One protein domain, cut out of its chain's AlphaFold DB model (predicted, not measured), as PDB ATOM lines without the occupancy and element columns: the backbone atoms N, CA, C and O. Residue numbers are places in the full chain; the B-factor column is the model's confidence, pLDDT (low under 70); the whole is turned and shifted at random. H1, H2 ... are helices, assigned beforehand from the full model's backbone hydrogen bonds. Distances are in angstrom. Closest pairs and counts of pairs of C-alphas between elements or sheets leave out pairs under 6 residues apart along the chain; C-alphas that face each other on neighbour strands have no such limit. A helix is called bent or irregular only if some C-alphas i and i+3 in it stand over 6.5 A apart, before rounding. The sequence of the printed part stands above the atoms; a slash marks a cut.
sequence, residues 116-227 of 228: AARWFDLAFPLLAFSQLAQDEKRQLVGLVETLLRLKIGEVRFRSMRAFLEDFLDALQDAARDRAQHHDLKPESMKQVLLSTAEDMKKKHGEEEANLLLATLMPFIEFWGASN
ATOM      1  N   ALA A 116     -45.089  42.249  12.946       61.16
ATOM      2  CA  ALA A 116     -44.206  41.958  11.823       61.16
ATOM      3  C   ALA A 116     -42.695  42.212  12.077       61.16
ATOM      4  O   ALA A 116     -41.853  41.422  11.684       61.16
ATOM      5  N   ALA A 117     -42.305  43.297  12.743       65.88
ATOM      6  CA  ALA A 117     -40.892  43.587  13.004       65.88
ATOM      7  C   ALA A 117     -40.265  42.612  14.025       65.88
ATOM      8  O   ALA A 117     -39.118  42.219  13.852       65.88
ATOM      9  N   ARG A 118     -41.030  42.120  15.016       66.38
ATOM     10  CA  ARG A 118     -40.519  41.139  16.003       66.38
ATOM     11  C   ARG A 118     -40.134  39.800  15.392       66.38
ATOM     12  O   ARG A 118     -39.223  39.146  15.890       66.38
ATOM     13  N   TRP A 119     -40.851  39.352  14.359       67.81
ATOM     14  CA  TRP A 119     -40.502  38.081  13.732       67.81
ATOM     15  C   TRP A 119     -39.236  38.221  12.900       67.81
ATOM     16  O   TRP A 119     -38.461  37.277  12.886       67.81
ATOM     17  N   PHE A 120     -38.978  39.369  12.262       72.31
ATOM     18  CA  PHE A 120     -37.714  39.582  11.555       72.31
ATOM     19  C   PHE A 120     -36.526  39.465  12.514       72.31
ATOM     20  O   PHE A 120     -35.561  38.782  12.184       72.31
ATOM     21  N   ASP A 121     -36.637  40.011  13.727       72.44
ATOM     22  CA  ASP A 121     -35.587  39.919  14.750       72.44
ATOM     23  C   ASP A 121     -35.275  38.473  15.185       72.44
ATOM     24  O   ASP A 121     -34.156  38.187  15.605       72.44
ATOM     25  N   LEU A 122     -36.233  37.543  15.068       73.94
ATOM     26  CA  LEU A 122     -36.057  36.125  15.418       73.94
ATOM     27  C   LEU A 122     -35.748  35.242  14.203       73.94
ATOM     28  O   LEU A 122     -34.841  34.412  14.232       73.94
ATOM     29  N   ALA A 123     -36.497  35.411  13.121       74.31
ATOM     30  CA  ALA A 123     -36.411  34.582  11.930       74.31
ATOM     31  C   ALA A 123     -35.182  34.913  11.091       74.31
ATOM     32  O   ALA A 123     -34.600  34.002  10.510       74.31
ATOM     33  N   PHE A 124     -34.767  36.182  11.020       82.31
ATOM     34  CA  PHE A 124     -33.599  36.551  10.226       82.31
ATOM     35  C   PHE A 124     -32.312  35.919  10.775       82.31
ATOM     36  O   PHE A 124     -31.615  35.283   9.986       82.31
ATOM     37  N   PRO A 125     -32.003  35.975  12.090       82.62
ATOM     38  CA  PRO A 125     -30.856  35.252  12.633       82.62
ATOM     39  C   PRO A 125     -30.930  33.744  12.397       82.62
ATOM     40  O   PRO A 125     -29.918  33.146  12.056       82.62
ATOM     41  N   LEU A 126     -32.112  33.128  12.525       82.88
ATOM     42  CA  LEU A 126     -32.289  31.695  12.260       82.88
ATOM     43  C   LEU A 126     -32.053  31.350  10.784       82.88
ATOM     44  O   LEU A 126     -31.367  30.375  10.476       82.88
ATOM     45  N   LEU A 127     -32.575  32.167   9.868       82.44
ATOM     46  CA  LEU A 127     -32.372  32.010   8.434       82.44
ATOM     47  C   LEU A 127     -30.897  32.198   8.074       82.44
ATOM     48  O   LEU A 127     -30.324  31.335   7.414       82.44
ATOM     49  N   ALA A 128     -30.264  33.270   8.552       83.69
ATOM     50  CA  ALA A 128     -28.838  33.515   8.367       83.69
ATOM     51  C   ALA A 128     -28.003  32.353   8.922       83.69
ATOM     52  O   ALA A 128     -27.128  31.837   8.230       83.69
ATOM     53  N   PHE A 129     -28.333  31.868  10.122       87.06
ATOM     54  CA  PHE A 129     -27.672  30.719  10.728       87.06
ATOM     55  C   PHE A 129     -27.853  29.447   9.893       87.06
ATOM     56  O   PHE A 129     -26.909  28.675   9.753       87.06
ATOM     57  N   SER A 130     -29.021  29.230   9.278       86.75
ATOM     58  CA  SER A 130     -29.263  28.060   8.424       86.75
ATOM     59  C   SER A 130     -28.365  28.020   7.178       86.75
ATOM     60  O   SER A 130     -27.953  26.929   6.779       86.75
ATOM     61  N   GLN A 131     -28.009  29.188   6.625       93.31
ATOM     62  CA  GLN A 131     -27.194  29.333   5.409       93.31
ATOM     63  C   GLN A 131     -25.688  29.119   5.641       93.31
ATOM     64  O   GLN A 131     -24.948  28.919   4.683       93.31
ATOM     65  N   LEU A 132     -25.225  29.138   6.894       90.75
ATOM     66  CA  LEU A 132     -23.809  28.953   7.224       90.75
ATOM     67  C   LEU A 132     -23.331  27.515   6.986       90.75
ATOM     68  O   LEU A 132     -24.085  26.543   7.153       90.75
ATOM     69  N   ALA A 133     -22.046  27.367   6.670       95.00
ATOM     70  CA  ALA A 133     -21.398  26.063   6.618       95.00
ATOM     71  C   ALA A 133     -21.411  25.392   8.006       95.00
ATOM     72  O   ALA A 133     -21.503  26.049   9.043       95.00
ATOM     73  N   GLN A 134     -21.311  24.059   8.047       91.06
ATOM     74  CA  GLN A 134     -21.333  23.315   9.317       91.06
ATOM     75  C   GLN A 134     -20.204  23.739  10.268       91.06
ATOM     76  O   GLN A 134     -20.422  23.820  11.477       91.06
ATOM     77  N   ASP A 135     -19.029  24.068   9.735       95.06
ATOM     78  CA  ASP A 135     -17.899  24.519  10.550       95.06
ATOM     79  C   ASP A 135     -18.123  25.932  11.113       95.06
ATOM     80  O   ASP A 135     -17.866  26.174  12.291       95.06
ATOM     81  N   GLU A 136     -18.697  26.842  10.321       92.44
ATOM     82  CA  GLU A 136     -19.061  28.201  10.755       92.44
ATOM     83  C   GLU A 136     -20.150  28.174  11.836       92.44
ATOM     84  O   GLU A 136     -20.064  28.889  12.837       92.44
ATOM     85  N   LYS A 137     -21.144  27.287  11.684       91.50
ATOM     86  CA  LYS A 137     -22.183  27.046  12.697       91.50
ATOM     87  C   LYS A 137     -21.563  26.647  14.031       91.50
ATOM     88  O   LYS A 137     -21.908  27.228  15.059       91.50
ATOM     89  N   ARG A 138     -20.616  25.698  14.030       92.00
ATOM     90  CA  ARG A 138     -19.917  25.266  15.256       92.00
ATOM     91  C   ARG A 138     -19.136  26.407  15.902       92.00
ATOM     92  O   ARG A 138     -19.159  26.528  17.125       92.00
ATOM     93  N   GLN A 139     -18.477  27.248  15.105       95.06
ATOM     94  CA  GLN A 139     -17.721  28.393  15.618       95.06
ATOM     95  C   GLN A 139     -18.631  29.431  16.282       95.06
ATOM     96  O   GLN A 139     -18.352  29.858  17.404       95.06
ATOM     97  N   LEU A 140     -19.743  29.802  15.639       92.00
ATOM     98  CA  LEU A 140     -20.705  30.740  16.221       92.00
ATOM     99  C   LEU A 140     -21.357  30.187  17.484       92.00
ATOM    100  O   LEU A 140     -21.459  30.912  18.471       92.00
ATOM    101  N   VAL A 141     -21.750  28.911  17.482       90.56
ATOM    102  CA  VAL A 141     -22.285  28.257  18.684       90.56
ATOM    103  C   VAL A 141     -21.253  28.314  19.808       90.56
ATOM    104  O   VAL A 141     -21.584  28.770  20.896       90.56
ATOM    105  N   GLY A 142     -19.987  27.971  19.547       93.38
ATOM    106  CA  GLY A 142     -18.916  28.055  20.545       93.38
ATOM    107  C   GLY A 142     -18.692  29.468  21.101       93.38
ATOM    108  O   GLY A 142     -18.480  29.638  22.307       93.38
ATOM    109  N   LEU A 143     -18.793  30.500  20.258       95.75
ATOM    110  CA  LEU A 143     -18.702  31.894  20.695       95.75
ATOM    111  C   LEU A 143     -19.885  32.282  21.591       95.75
ATOM    112  O   LEU A 143     -19.684  32.835  22.673       95.75
ATOM    113  N   VAL A 144     -21.111  31.962  21.167       92.06
ATOM    114  CA  VAL A 144     -22.331  32.228  21.940       92.06
ATOM    115  C   VAL A 144     -22.294  31.486  23.274       92.06
ATOM    116  O   VAL A 144     -22.581  32.088  24.307       92.06
ATOM    117  N   GLU A 145     -21.865  30.223  23.291       93.44
ATOM    118  CA  GLU A 145     -21.659  29.464  24.525       93.44
ATOM    119  C   GLU A 145     -20.666  30.160  25.457       93.44
ATOM    120  O   GLU A 145     -20.928  30.285  26.651       93.44
ATOM    121  N   THR A 146     -19.540  30.641  24.928       95.50
ATOM    122  CA  THR A 146     -18.514  31.325  25.728       95.50
ATOM    123  C   THR A 146     -19.065  32.610  26.351       95.50
ATOM    124  O   THR A 146     -18.894  32.844  27.548       95.50
ATOM    125  N   LEU A 147     -19.787  33.420  25.571       94.69
ATOM    126  CA  LEU A 147     -20.431  34.644  26.057       94.69
ATOM    127  C   LEU A 147     -21.516  34.349  27.099       94.69
ATOM    128  O   LEU A 147     -21.621  35.063  28.098       94.69
ATOM    129  N   LEU A 148     -22.302  33.288  26.904       89.75
ATOM    130  CA  LEU A 148     -23.302  32.857  27.877       89.75
ATOM    131  C   LEU A 148     -22.636  32.393  29.174       89.75
ATOM    132  O   LEU A 148     -22.997  32.896  30.235       89.75
ATOM    133  N   ARG A 149     -21.618  31.526  29.114       93.50
ATOM    134  CA  ARG A 149     -20.856  31.087  30.300       93.50
ATOM    135  C   ARG A 149     -20.300  32.267  31.091       93.50
ATOM    136  O   ARG A 149     -20.423  32.281  32.314       93.50
ATOM    137  N   LEU A 150     -19.750  33.271  30.404       94.12
ATOM    138  CA  LEU A 150     -19.261  34.502  31.029       94.12
ATOM    139  C   LEU A 150     -20.387  35.304  31.698       94.12
ATOM    140  O   LEU A 150     -20.197  35.831  32.790       94.12
ATOM    141  N   LYS A 151     -21.560  35.393  31.061       93.62
ATOM    142  CA  LYS A 151     -22.680  36.215  31.536       93.62
ATOM    143  C   LYS A 151     -23.457  35.587  32.693       93.62
ATOM    144  O   LYS A 151     -23.821  36.297  33.625       93.62
ATOM    145  N   ILE A 152     -23.771  34.294  32.612       91.06
ATOM    146  CA  ILE A 152     -24.643  33.608  33.585       91.06
ATOM    147  C   ILE A 152     -23.883  32.694  34.552       91.06
ATOM    148  O   ILE A 152     -24.476  32.195  35.508       91.06
ATOM    149  N   GLY A 153     -22.582  32.498  34.333       94.00
ATOM    150  CA  GLY A 153     -21.740  31.598  35.111       94.00
ATOM    151  C   GLY A 153     -21.800  30.148  34.624       94.00
ATOM    152  O   GLY A 153     -22.799  29.676  34.079       94.00
ATOM    153  N   GLU A 154     -20.714  29.414  34.863       94.56
ATOM    154  CA  GLU A 154     -20.500  28.057  34.343       94.56
ATOM    155  C   GLU A 154     -21.515  27.029  34.880       94.56
ATOM    156  O   GLU A 154     -21.986  26.175  34.134       94.56
ATOM    157  N   VAL A 155     -21.892  27.118  36.162       89.88
ATOM    158  CA  VAL A 155     -22.843  26.177  36.786       89.88
ATOM    159  C   VAL A 155     -24.241  26.331  36.187       89.88
ATOM    160  O   VAL A 155     -24.844  25.349  35.758       89.88
ATOM    161  N   ARG A 156     -24.742  27.572  36.102       84.94
ATOM    162  CA  ARG A 156     -26.064  27.861  35.529       84.94
ATOM    163  C   ARG A 156     -26.104  27.543  34.039       84.94
ATOM    164  O   ARG A 156     -27.091  26.995  33.565       84.94
ATOM    165  N   PHE A 157     -25.020  27.832  33.317       89.69
ATOM    166  CA  PHE A 157     -24.895  27.468  31.910       89.69
ATOM    167  C   PHE A 157     -24.996  25.954  31.694       89.69
ATOM    168  O   PHE A 157     -25.753  25.523  30.830       89.69
ATOM    169  N   ARG A 158     -24.291  25.141  32.494       90.31
ATOM    170  CA  ARG A 158     -24.387  23.676  32.402       90.31
ATOM    171  C   ARG A 158     -25.801  23.164  32.674       90.31
ATOM    172  O   ARG A 158     -26.267  22.317  31.922       90.31
ATOM    173  N   SER A 159     -26.480  23.704  33.688       85.75
ATOM    174  CA  SER A 159     -27.880  23.359  33.984       85.75
ATOM    175  C   SER A 159     -28.799  23.683  32.805       85.75
ATOM    176  O   SER A 159     -29.517  22.816  32.320       85.75
ATOM    177  N   MET A 160     -28.706  24.911  32.283       86.81
ATOM    178  CA  MET A 160     -29.513  25.379  31.155       86.81
ATOM    179  C   MET A 160     -29.251  24.576  29.877       86.81
ATOM    180  O   MET A 160     -30.176  24.309  29.116       86.81
ATOM    181  N   ARG A 161     -27.998  24.184  29.630       89.38
ATOM    182  CA  ARG A 161     -27.635  23.349  28.484       89.38
ATOM    183  C   ARG A 161     -28.226  21.947  28.594       89.38
ATOM    184  O   ARG A 161     -28.853  21.510  27.639       89.38
ATOM    185  N   ALA A 162     -28.057  21.281  29.737       86.88
ATOM    186  CA  ALA A 162     -28.622  19.949  29.959       86.88
ATOM    187  C   ALA A 162     -30.152  19.966  29.816       86.88
ATOM    188  O   ALA A 162     -30.729  19.110  29.157       86.88
ATOM    189  N   PHE A 163     -30.790  21.002  30.361       85.75
ATOM    190  CA  PHE A 163     -32.217  21.240  30.195       85.75
ATOM    191  C   PHE A 163     -32.631  21.414  28.728       85.75
ATOM    192  O   PHE A 163     -33.615  20.826  28.288       85.75
ATOM    193  N   LEU A 164     -31.888  22.215  27.957       85.81
ATOM    194  CA  LEU A 164     -32.186  22.439  26.544       85.81
ATOM    195  C   LEU A 164     -32.007  21.162  25.713       85.81
ATOM    196  O   LEU A 164     -32.814  20.912  24.825       85.81
ATOM    197  N   GLU A 165     -30.975  20.368  26.001       88.31
ATOM    198  CA  GLU A 165     -30.737  19.065  25.366       88.31
ATOM    199  C   GLU A 165     -31.909  18.108  25.650       88.31
ATOM    200  O   GLU A 165     -32.542  17.636  24.707       88.31
ATOM    201  N   ASP A 166     -32.296  17.945  26.921       84.88
ATOM    202  CA  ASP A 166     -33.457  17.138  27.324       84.88
ATOM    203  C   ASP A 166     -34.761  17.603  26.643       84.88
ATOM    204  O   ASP A 166     -35.594  16.791  26.228       84.88
ATOM    205  N   PHE A 167     -34.960  18.919  26.530       83.94
ATOM    206  CA  PHE A 167     -36.134  19.502  25.885       83.94
ATOM    207  C   PHE A 167     -36.176  19.229  24.381       83.94
ATOM    208  O   PHE A 167     -37.234  18.884  23.853       83.94
ATOM    209  N   LEU A 168     -35.045  19.385  23.689       84.94
ATOM    210  CA  LEU A 168     -34.956  19.139  22.252       84.94
ATOM    211  C   LEU A 168     -35.169  17.663  21.921       84.94
ATOM    212  O   LEU A 168     -35.891  17.373  20.967       84.94
ATOM    213  N   ASP A 169     -34.623  16.753  22.728       86.12
ATOM    214  CA  ASP A 169     -34.838  15.314  22.568       86.12
ATOM    215  C   ASP A 169     -36.320  14.959  22.747       86.12
ATOM    216  O   ASP A 169     -36.924  14.336  21.870       86.12
ATOM    217  N   ALA A 170     -36.956  15.451  23.817       81.69
ATOM    218  CA  ALA A 170     -38.382  15.224  24.057       81.69
ATOM    219  C   ALA A 170     -39.267  15.796  22.935       81.69
ATOM    220  O   ALA A 170     -40.262  15.183  22.539       81.69
ATOM    221  N   LEU A 171     -38.906  16.965  22.397       80.12
ATOM    222  CA  LEU A 171     -39.618  17.583  21.283       80.12
ATOM    223  C   LEU A 171     -39.433  16.795  19.982       80.12
ATOM    224  O   LEU A 171     -40.391  16.619  19.229       80.12
ATOM    225  N   GLN A 172     -38.223  16.300  19.719       86.56
ATOM    226  CA  GLN A 172     -37.929  15.471  18.557       86.56
ATOM    227  C   GLN A 172     -38.669  14.129  18.619       86.56
ATOM    228  O   GLN A 172     -39.216  13.697  17.600       86.56
ATOM    229  N   ASP A 173     -38.731  13.496  19.789       85.81
ATOM    230  CA  ASP A 173     -39.463  12.246  19.996       85.81
ATOM    231  C   ASP A 173     -40.970  12.439  19.812       85.81
ATOM    232  O   ASP A 173     -41.597  11.703  19.048       85.81
ATOM    233  N   ALA A 174     -41.546  13.485  20.409       81.00
ATOM    234  CA  ALA A 174     -42.960  13.805  20.236       81.00
ATOM    235  C   ALA A 174     -43.307  14.186  18.782       81.00
ATOM    236  O   ALA A 174     -44.364  13.812  18.265       81.00
ATOM    237  N   ALA A 175     -42.415  14.897  18.085       79.25
ATOM    238  CA  ALA A 175     -42.580  15.206  16.666       79.25
ATOM    239  C   ALA A 175     -42.495  13.946  15.789       79.25
ATOM    240  O   ALA A 175     -43.270  13.805  14.841       79.25
ATOM    241  N   ARG A 176     -41.583  13.017  16.105       85.12
ATOM    242  CA  ARG A 176     -41.443  11.732  15.406       85.12
ATOM    243  C   ARG A 176     -42.683  10.858  15.594       85.12
ATOM    244  O   ARG A 176     -43.164  10.309  14.605       85.12
ATOM    245  N   ASP A 177     -43.205  10.765  16.815       85.06
ATOM    246  CA  ASP A 177     -44.431  10.024  17.135       85.06
ATOM    247  C   ASP A 177     -45.624  10.549  16.314       85.06
ATOM    248  O   ASP A 177     -46.267   9.809  15.567       85.06
ATOM    249  N   ARG A 178     -45.842  11.871  16.296       79.94
ATOM    250  CA  ARG A 178     -46.928  12.465  15.492       79.94
ATOM    251  C   ARG A 178     -46.724  12.367  13.983       79.94
ATOM    252  O   ARG A 178     -47.708  12.241  13.250       79.94
ATOM    253  N   ALA A 179     -45.482  12.406  13.501       82.44
ATOM    254  CA  ALA A 179     -45.189  12.204  12.084       82.44
ATOM    255  C   ALA A 179     -45.588  10.793  11.615       82.44
ATOM    256  O   ALA A 179     -46.091  10.650  10.501       82.44
ATOM    257  N   GLN A 180     -45.441   9.771  12.469       88.44
ATOM    258  CA  GLN A 180     -45.918   8.412  12.181       88.44
ATOM    259  C   GLN A 180     -47.452   8.332  12.116       88.44
ATOM    260  O   GLN A 180     -47.997   7.522  11.367       88.44
ATOM    261  N   HIS A 181     -48.149   9.211  12.836       85.88
ATOM    262  CA  HIS A 181     -49.609   9.303  12.851       85.88
ATOM    263  C   HIS A 181     -50.205  10.270  11.808       85.88
ATOM    264  O   HIS A 181     -51.412  10.504  11.823       85.88
ATOM    265  N   HIS A 182     -49.398  10.818  10.885       76.94
ATOM    266  CA  HIS A 182     -49.815  11.797   9.863       76.94
ATOM    267  C   HIS A 182     -50.521  13.062  10.414       76.94
ATOM    268  O   HIS A 182     -51.210  13.760   9.667       76.94
ATOM    269  N   ASP A 183     -50.326  13.412  11.691       74.06
ATOM    270  CA  ASP A 183     -51.011  14.537  12.348       74.06
ATOM    271  C   ASP A 183     -50.054  15.696  12.685       74.06
ATOM    272  O   ASP A 183     -49.814  16.044  13.842       74.06
ATOM    273  N   LEU A 184     -49.491  16.317  11.644       71.94
ATOM    274  CA  LEU A 184     -48.574  17.466  11.751       71.94
ATOM    275  C   LEU A 184     -49.298  18.822  11.661       71.94
ATOM    276  O   LEU A 184     -48.763  19.795  11.128       71.94
ATOM    277  N   LYS A 185     -50.536  18.911  12.156       80.44
ATOM    278  CA  LYS A 185     -51.265  20.187  12.165       80.44
ATOM    279  C   LYS A 185     -50.615  21.176  13.155       80.44
ATOM    280  O   LYS A 185     -50.082  20.752  14.179       80.44
ATOM    281  N   PRO A 186     -50.692  22.500  12.921       76.00
ATOM    282  CA  PRO A 186     -50.190  23.513  13.859       76.00
ATOM    283  C   PRO A 186     -50.699  23.365  15.294       76.00
ATOM    284  O   PRO A 186     -49.928  23.495  16.243       76.00
ATOM    285  N   GLU A 187     -51.971  23.001  15.455       81.00
ATOM    286  CA  GLU A 187     -52.564  22.732  16.770       81.00
ATOM    287  C   GLU A 187     -51.924  21.520  17.458       81.00
ATOM    288  O   GLU A 187     -51.709  21.520  18.671       81.00
ATOM    289  N   SER A 188     -51.542  20.515  16.674       79.44
ATOM    290  CA  SER A 188     -50.848  19.325  17.150       79.44
ATOM    291  C   SER A 188     -49.443  19.665  17.653       79.44
ATOM    292  O   SER A 188     -49.045  19.209  18.725       79.44
ATOM    293  N   MET A 189     -48.727  20.554  16.956       77.44
ATOM    294  CA  MET A 189     -47.415  21.049  17.393       77.44
ATOM    295  C   MET A 189     -47.507  21.899  18.668       77.44
ATOM    296  O   MET A 189     -46.679  21.769  19.568       77.44
ATOM    297  N   LYS A 190     -48.547  22.735  18.783       83.62
ATOM    298  CA  LYS A 190     -48.819  23.510  20.000       83.62
ATOM    299  C   LYS A 190     -49.029  22.599  21.208       83.62
ATOM    300  O   LYS A 190     -48.463  22.848  22.266       83.62
ATOM    301  N   GLN A 191     -49.815  21.537  21.042       85.44
ATOM    302  CA  GLN A 191     -50.049  20.561  22.103       85.44
ATOM    303  C   GLN A 191     -48.772  19.827  22.514       85.44
ATOM    304  O   GLN A 191     -48.564  19.665  23.710       85.44
ATOM    305  N   VAL A 192     -47.919  19.432  21.558       84.31
ATOM    306  CA  VAL A 192     -46.605  18.833  21.859       84.31
ATOM    307  C   VAL A 192     -45.773  19.775  22.719       84.31
ATOM    308  O   VAL A 192     -45.278  19.381  23.766       84.31
ATOM    309  N   LEU A 193     -45.672  21.042  22.320       82.81
ATOM    310  CA  LEU A 193     -44.885  22.032  23.050       82.81
ATOM    311  C   LEU A 193     -45.414  22.275  24.468       82.81
ATOM    312  O   LEU A 193     -44.620  22.376  25.401       82.81
ATOM    313  N   LEU A 194     -46.736  22.306  24.644       86.38
ATOM    314  CA  LEU A 194     -47.356  22.423  25.963       86.38
ATOM    315  C   LEU A 194     -47.114  21.175  26.824       86.38
ATOM    316  O   LEU A 194     -46.698  21.324  27.970       86.38
ATOM    317  N   SER A 195     -47.299  19.962  26.290       86.31
ATOM    318  CA  SER A 195     -47.066  18.728  27.055       86.31
ATOM    319  C   SER A 195     -45.598  18.555  27.434       86.31
ATOM    320  O   SER A 195     -45.287  18.245  28.581       86.31
ATOM    321  N   THR A 196     -44.677  18.834  26.505       86.31
ATOM    322  CA  THR A 196     -43.240  18.778  26.782       86.31
ATOM    323  C   THR A 196     -42.856  19.815  27.837       86.31
ATOM    324  O   THR A 196     -42.090  19.503  28.744       86.31
ATOM    325  N   ALA A 197     -43.412  21.030  27.787       84.06
ATOM    326  CA  ALA A 197     -43.165  22.039  28.814       84.06
ATOM    327  C   ALA A 197     -43.722  21.642  30.193       84.06
ATOM    328  O   ALA A 197     -43.081  21.917  31.207       84.06
ATOM    329  N   GLU A 198     -44.877  20.973  30.259       88.44
ATOM    330  CA  GLU A 198     -45.425  20.445  31.516       88.44
ATOM    331  C   GLU A 198     -44.547  19.341  32.117       88.44
ATOM    332  O   GLU A 198     -44.309  19.328  33.329       88.44
ATOM    333  N   ASP A 199     -44.026  18.439  31.291       87.44
ATOM    334  CA  ASP A 199     -43.108  17.397  31.751       87.44
ATOM    335  C   ASP A 199     -41.766  17.988  32.197       87.44
ATOM    336  O   ASP A 199     -41.231  17.616  33.246       87.44
ATOM    337  N   MET A 200     -41.279  19.006  31.486       85.12
ATOM    338  CA  MET A 200     -40.105  19.774  31.892       85.12
ATOM    339  C   MET A 200     -40.316  20.520  33.207       85.12
ATOM    340  O   MET A 200     -39.431  20.507  34.062       85.12
ATOM    341  N   LYS A 201     -41.498  21.105  33.425       89.69
ATOM    342  CA  LYS A 201     -41.854  21.770  34.685       89.69
ATOM    343  C   LYS A 201     -41.748  20.821  35.879       89.69
ATOM    344  O   LYS A 201     -41.289  21.237  36.941       89.69
ATOM    345  N   LYS A 202     -42.120  19.546  35.713       90.25
ATOM    346  CA  LYS A 202     -41.980  18.521  36.766       90.25
ATOM    347  C   LYS A 202     -40.519  18.164  37.044       90.25
ATOM    348  O   LYS A 202     -40.180  17.904  38.194       90.25
ATOM    349  N   LYS A 203     -39.671  18.127  36.010       88.81
ATOM    350  CA  LYS A 203     -38.277  17.663  36.108       88.81
ATOM    351  C   LYS A 203     -37.293  18.763  36.530       88.81
ATOM    352  O   LYS A 203     -36.395  18.491  37.320       88.81
ATOM    353  N   HIS A 204     -37.473  19.987  36.035       84.25
ATOM    354  CA  HIS A 204     -36.509  21.089  36.177       84.25
ATOM    355  C   HIS A 204     -37.061  22.313  36.927       84.25
ATOM    356  O   HIS A 204     -36.307  23.203  37.306       84.25
ATOM    357  N   GLY A 205     -38.365  22.337  37.213       89.06
ATOM    358  CA  GLY A 205     -39.025  23.440  37.905       89.06
ATOM    359  C   GLY A 205     -39.761  24.395  36.964       89.06
ATOM    360  O   GLY A 205     -39.620  24.379  35.743       89.06
ATOM    361  N   GLU A 206     -40.611  25.230  37.556       89.81
ATOM    362  CA  GLU A 206     -41.591  26.047  36.833       89.81
ATOM    363  C   GLU A 206     -40.992  27.238  36.081       89.81
ATOM    364  O   GLU A 206     -41.469  27.591  35.004       89.81
ATOM    365  N   GLU A 207     -39.939  27.848  36.622       85.12
ATOM    366  CA  GLU A 207     -39.346  29.059  36.048       85.12
ATOM    367  C   GLU A 207     -38.713  28.794  34.671       85.12
ATOM    368  O   GLU A 207     -38.959  29.541  33.721       85.12
ATOM    369  N   GLU A 208     -37.960  27.699  34.534       79.50
ATOM    370  CA  GLU A 208     -37.263  27.340  33.292       79.50
ATOM    371  C   GLU A 208     -38.246  26.931  32.183       79.50
ATOM    372  O   GLU A 208     -38.116  27.368  31.035       79.50
ATOM    373  N   ALA A 209     -39.290  26.173  32.535       79.75
ATOM    374  CA  ALA A 209     -40.348  25.784  31.604       79.75
ATOM    375  C   ALA A 209     -41.144  26.997  31.085       79.75
ATOM    376  O   ALA A 209     -41.405  27.107  29.884       79.75
ATOM    377  N   ASN A 210     -41.483  27.945  31.966       83.44
ATOM    378  CA  ASN A 210     -42.212  29.155  31.584       83.44
ATOM    379  C   ASN A 210     -41.388  30.062  30.659       83.44
ATOM    380  O   ASN A 210     -41.940  30.646  29.723       83.44
ATOM    381  N   LEU A 211     -40.074  30.161  30.883       79.50
ATOM    382  CA  LEU A 211     -39.178  30.931  30.019       79.50
ATOM    383  C   LEU A 211     -39.130  30.357  28.593       79.50
ATOM    384  O   LEU A 211     -39.198  31.116  27.620       79.50
ATOM    385  N   LEU A 212     -39.053  29.029  28.454       77.75
ATOM    386  CA  LEU A 212     -39.102  28.374  27.143       77.75
ATOM    387  C   LEU A 212     -40.436  28.598  26.440       77.75
ATOM    388  O   LEU A 212     -40.444  28.975  25.268       77.75
ATOM    389  N   LEU A 213     -41.557  28.425  27.146       78.56
ATOM    390  CA  LEU A 213     -42.880  28.668  26.571       78.56
ATOM    391  C   LEU A 213     -43.016  30.109  26.082       78.56
ATOM    392  O   LEU A 213     -43.432  30.325  24.948       78.56
ATOM    393  N   ALA A 214     -42.595  31.091  26.879       80.50
ATOM    394  CA  ALA A 214     -42.617  32.494  26.473       80.50
ATOM    395  C   ALA A 214     -41.770  32.763  25.215       80.50
ATOM    396  O   ALA A 214     -42.115  33.629  24.411       80.50
ATOM    397  N   THR A 215     -40.685  32.006  25.030       77.19
ATOM    398  CA  THR A 215     -39.778  32.137  23.881       77.19
ATOM    399  C   THR A 215     -40.331  31.458  22.625       77.19
ATOM    400  O   THR A 215     -40.226  32.007  21.529       77.19
ATOM    401  N   LEU A 216     -40.935  30.273  22.762       78.38
ATOM    402  CA  LEU A 216     -41.342  29.429  21.632       78.38
ATOM    403  C   LEU A 216     -42.794  29.649  21.190       78.38
ATOM    404  O   LEU A 216     -43.096  29.505  20.006       78.38
ATOM    405  N   MET A 217     -43.695  30.034  22.097       78.69
ATOM    406  CA  MET A 217     -45.119  30.232  21.789       78.69
ATOM    407  C   MET A 217     -45.386  31.220  20.640       78.69
ATOM    408  O   MET A 217     -46.169  30.869  19.753       78.69
ATOM    409  N   PRO A 218     -44.719  32.392  20.565       78.88
ATOM    410  CA  PRO A 218     -44.922  33.322  19.452       78.88
ATOM    411  C   PRO A 218     -44.618  32.706  18.076       78.88
ATOM    412  O   PRO A 218     -45.262  33.054  17.088       78.88
ATOM    413  N   PHE A 219     -43.661  31.773  18.003       71.25
ATOM    414  CA  PHE A 219     -43.296  31.096  16.758       71.25
ATOM    415  C   PHE A 219     -44.401  30.143  16.281       71.25
ATOM    416  O   PHE A 219     -44.759  30.140  15.103       71.25
ATOM    417  N   ILE A 220     -44.989  29.374  17.203       73.31
ATOM    418  CA  ILE A 220     -46.071  28.425  16.897       73.31
ATOM    419  C   ILE A 220     -47.320  29.169  16.418       73.31
ATOM    420  O   ILE A 220     -47.931  28.780  15.423       73.31
ATOM    421  N   GLU A 221     -47.705  30.236  17.122       77.25
ATOM    422  CA  GLU A 221     -48.904  31.016  16.798       77.25
ATOM    423  C   GLU A 221     -48.801  31.646  15.407       77.25
ATOM    424  O   GLU A 221     -49.755  31.602  14.628       77.25
ATOM    425  N   PHE A 222     -47.619  32.156  15.055       72.19
ATOM    426  CA  PHE A 222     -47.341  32.676  13.721       72.19
ATOM    427  C   PHE A 222     -47.393  31.590  12.637       72.19
ATOM    428  O   PHE A 222     -48.012  31.788  11.586       72.19
ATOM    429  N   TRP A 223     -46.775  30.431  12.888       68.44
ATOM    430  CA  TRP A 223     -46.805  29.311  11.948       68.44
ATOM    431  C   TRP A 223     -48.238  28.826  11.693       68.44
ATOM    432  O   TRP A 223     -48.624  28.585  10.550       68.44
ATOM    433  N   GLY A 224     -49.063  28.770  12.743       72.19
ATOM    434  CA  GLY A 224     -50.485  28.453  12.635       72.19
ATOM    435  C   GLY A 224     -51.297  29.503  11.872       72.19
ATOM    436  O   GLY A 224     -52.220  29.137  11.147       72.19
ATOM    437  N   ALA A 225     -50.959  30.790  11.993       75.75
ATOM    438  CA  ALA A 225     -51.629  31.867  11.261       75.75
ATOM    439  C   ALA A 225     -51.281  31.890   9.762       75.75
ATOM    440  O   ALA A 225     -52.129  32.251   8.956       75.75
ATOM    441  N   SER A 226     -50.064  31.483   9.389       68.06
ATOM    442  CA  SER A 226     -49.589  31.492   7.994       68.06
ATOM    443  C   SER A 226     -50.133  30.335   7.142       68.06
ATOM    444  O   SER A 226     -50.027  30.377   5.921       68.06
ATOM    445  N   ASN A 227     -50.693  29.301   7.779       59.91
ATOM    446  CA  ASN A 227     -51.232  28.093   7.138       59.91
ATOM    447  C   ASN A 227     -52.777  28.053   7.084       59.91
ATOM    448  O   ASN A 227     -53.343  27.004   6.772       59.91
TER     449      ASN A 227
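AT A GLANCE: This is residues 116 to 227 of the 228 residues of the protein "Transcriptional regulator with XRE-family HTH domain" of Rhodocyclus tenuis (UniProt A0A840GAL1). Five helices form an open frame: H3, H4 and bent H5 fold back in turn, H2 turns off H3, and H1 returns toward H5b. The printed part has 112 residues and is all helix. It is only just compact, close to loose: radius of gyration of the C-alphas 15.7 A, spans 41, 34 and 28 A.

IN THESE COORDINATES: H1 is residues 116 to 131, from C-alpha (-44.206, 41.958, 11.823). H2 is 134 to 152, H3 154 to 180, 39.0 A long, and H4 186 to 204. H5, 206 to 226, one helix by its hydrogen bonds, is bent: C-alphas 215 and 218 are 6.9 A apart. Its arms are H5a, to 215, and H5b, from 218 to 226 at (-49.589, 31.492, 7.994).

HOW THE PARTS SIT: H1 and H2 are close but not clearly touching. H3 and H4 are a hairpin, closest C-alphas Ala 174 and Val 192, 6.4 A. H4 and H5a are another. O i to N i+4 pairs are within hydrogen-bond range, except in H1, 10 of 12.

THE WHOLE: The links are tight. pLDDT is under 70 at 116 to 119, 223, 226 and 227.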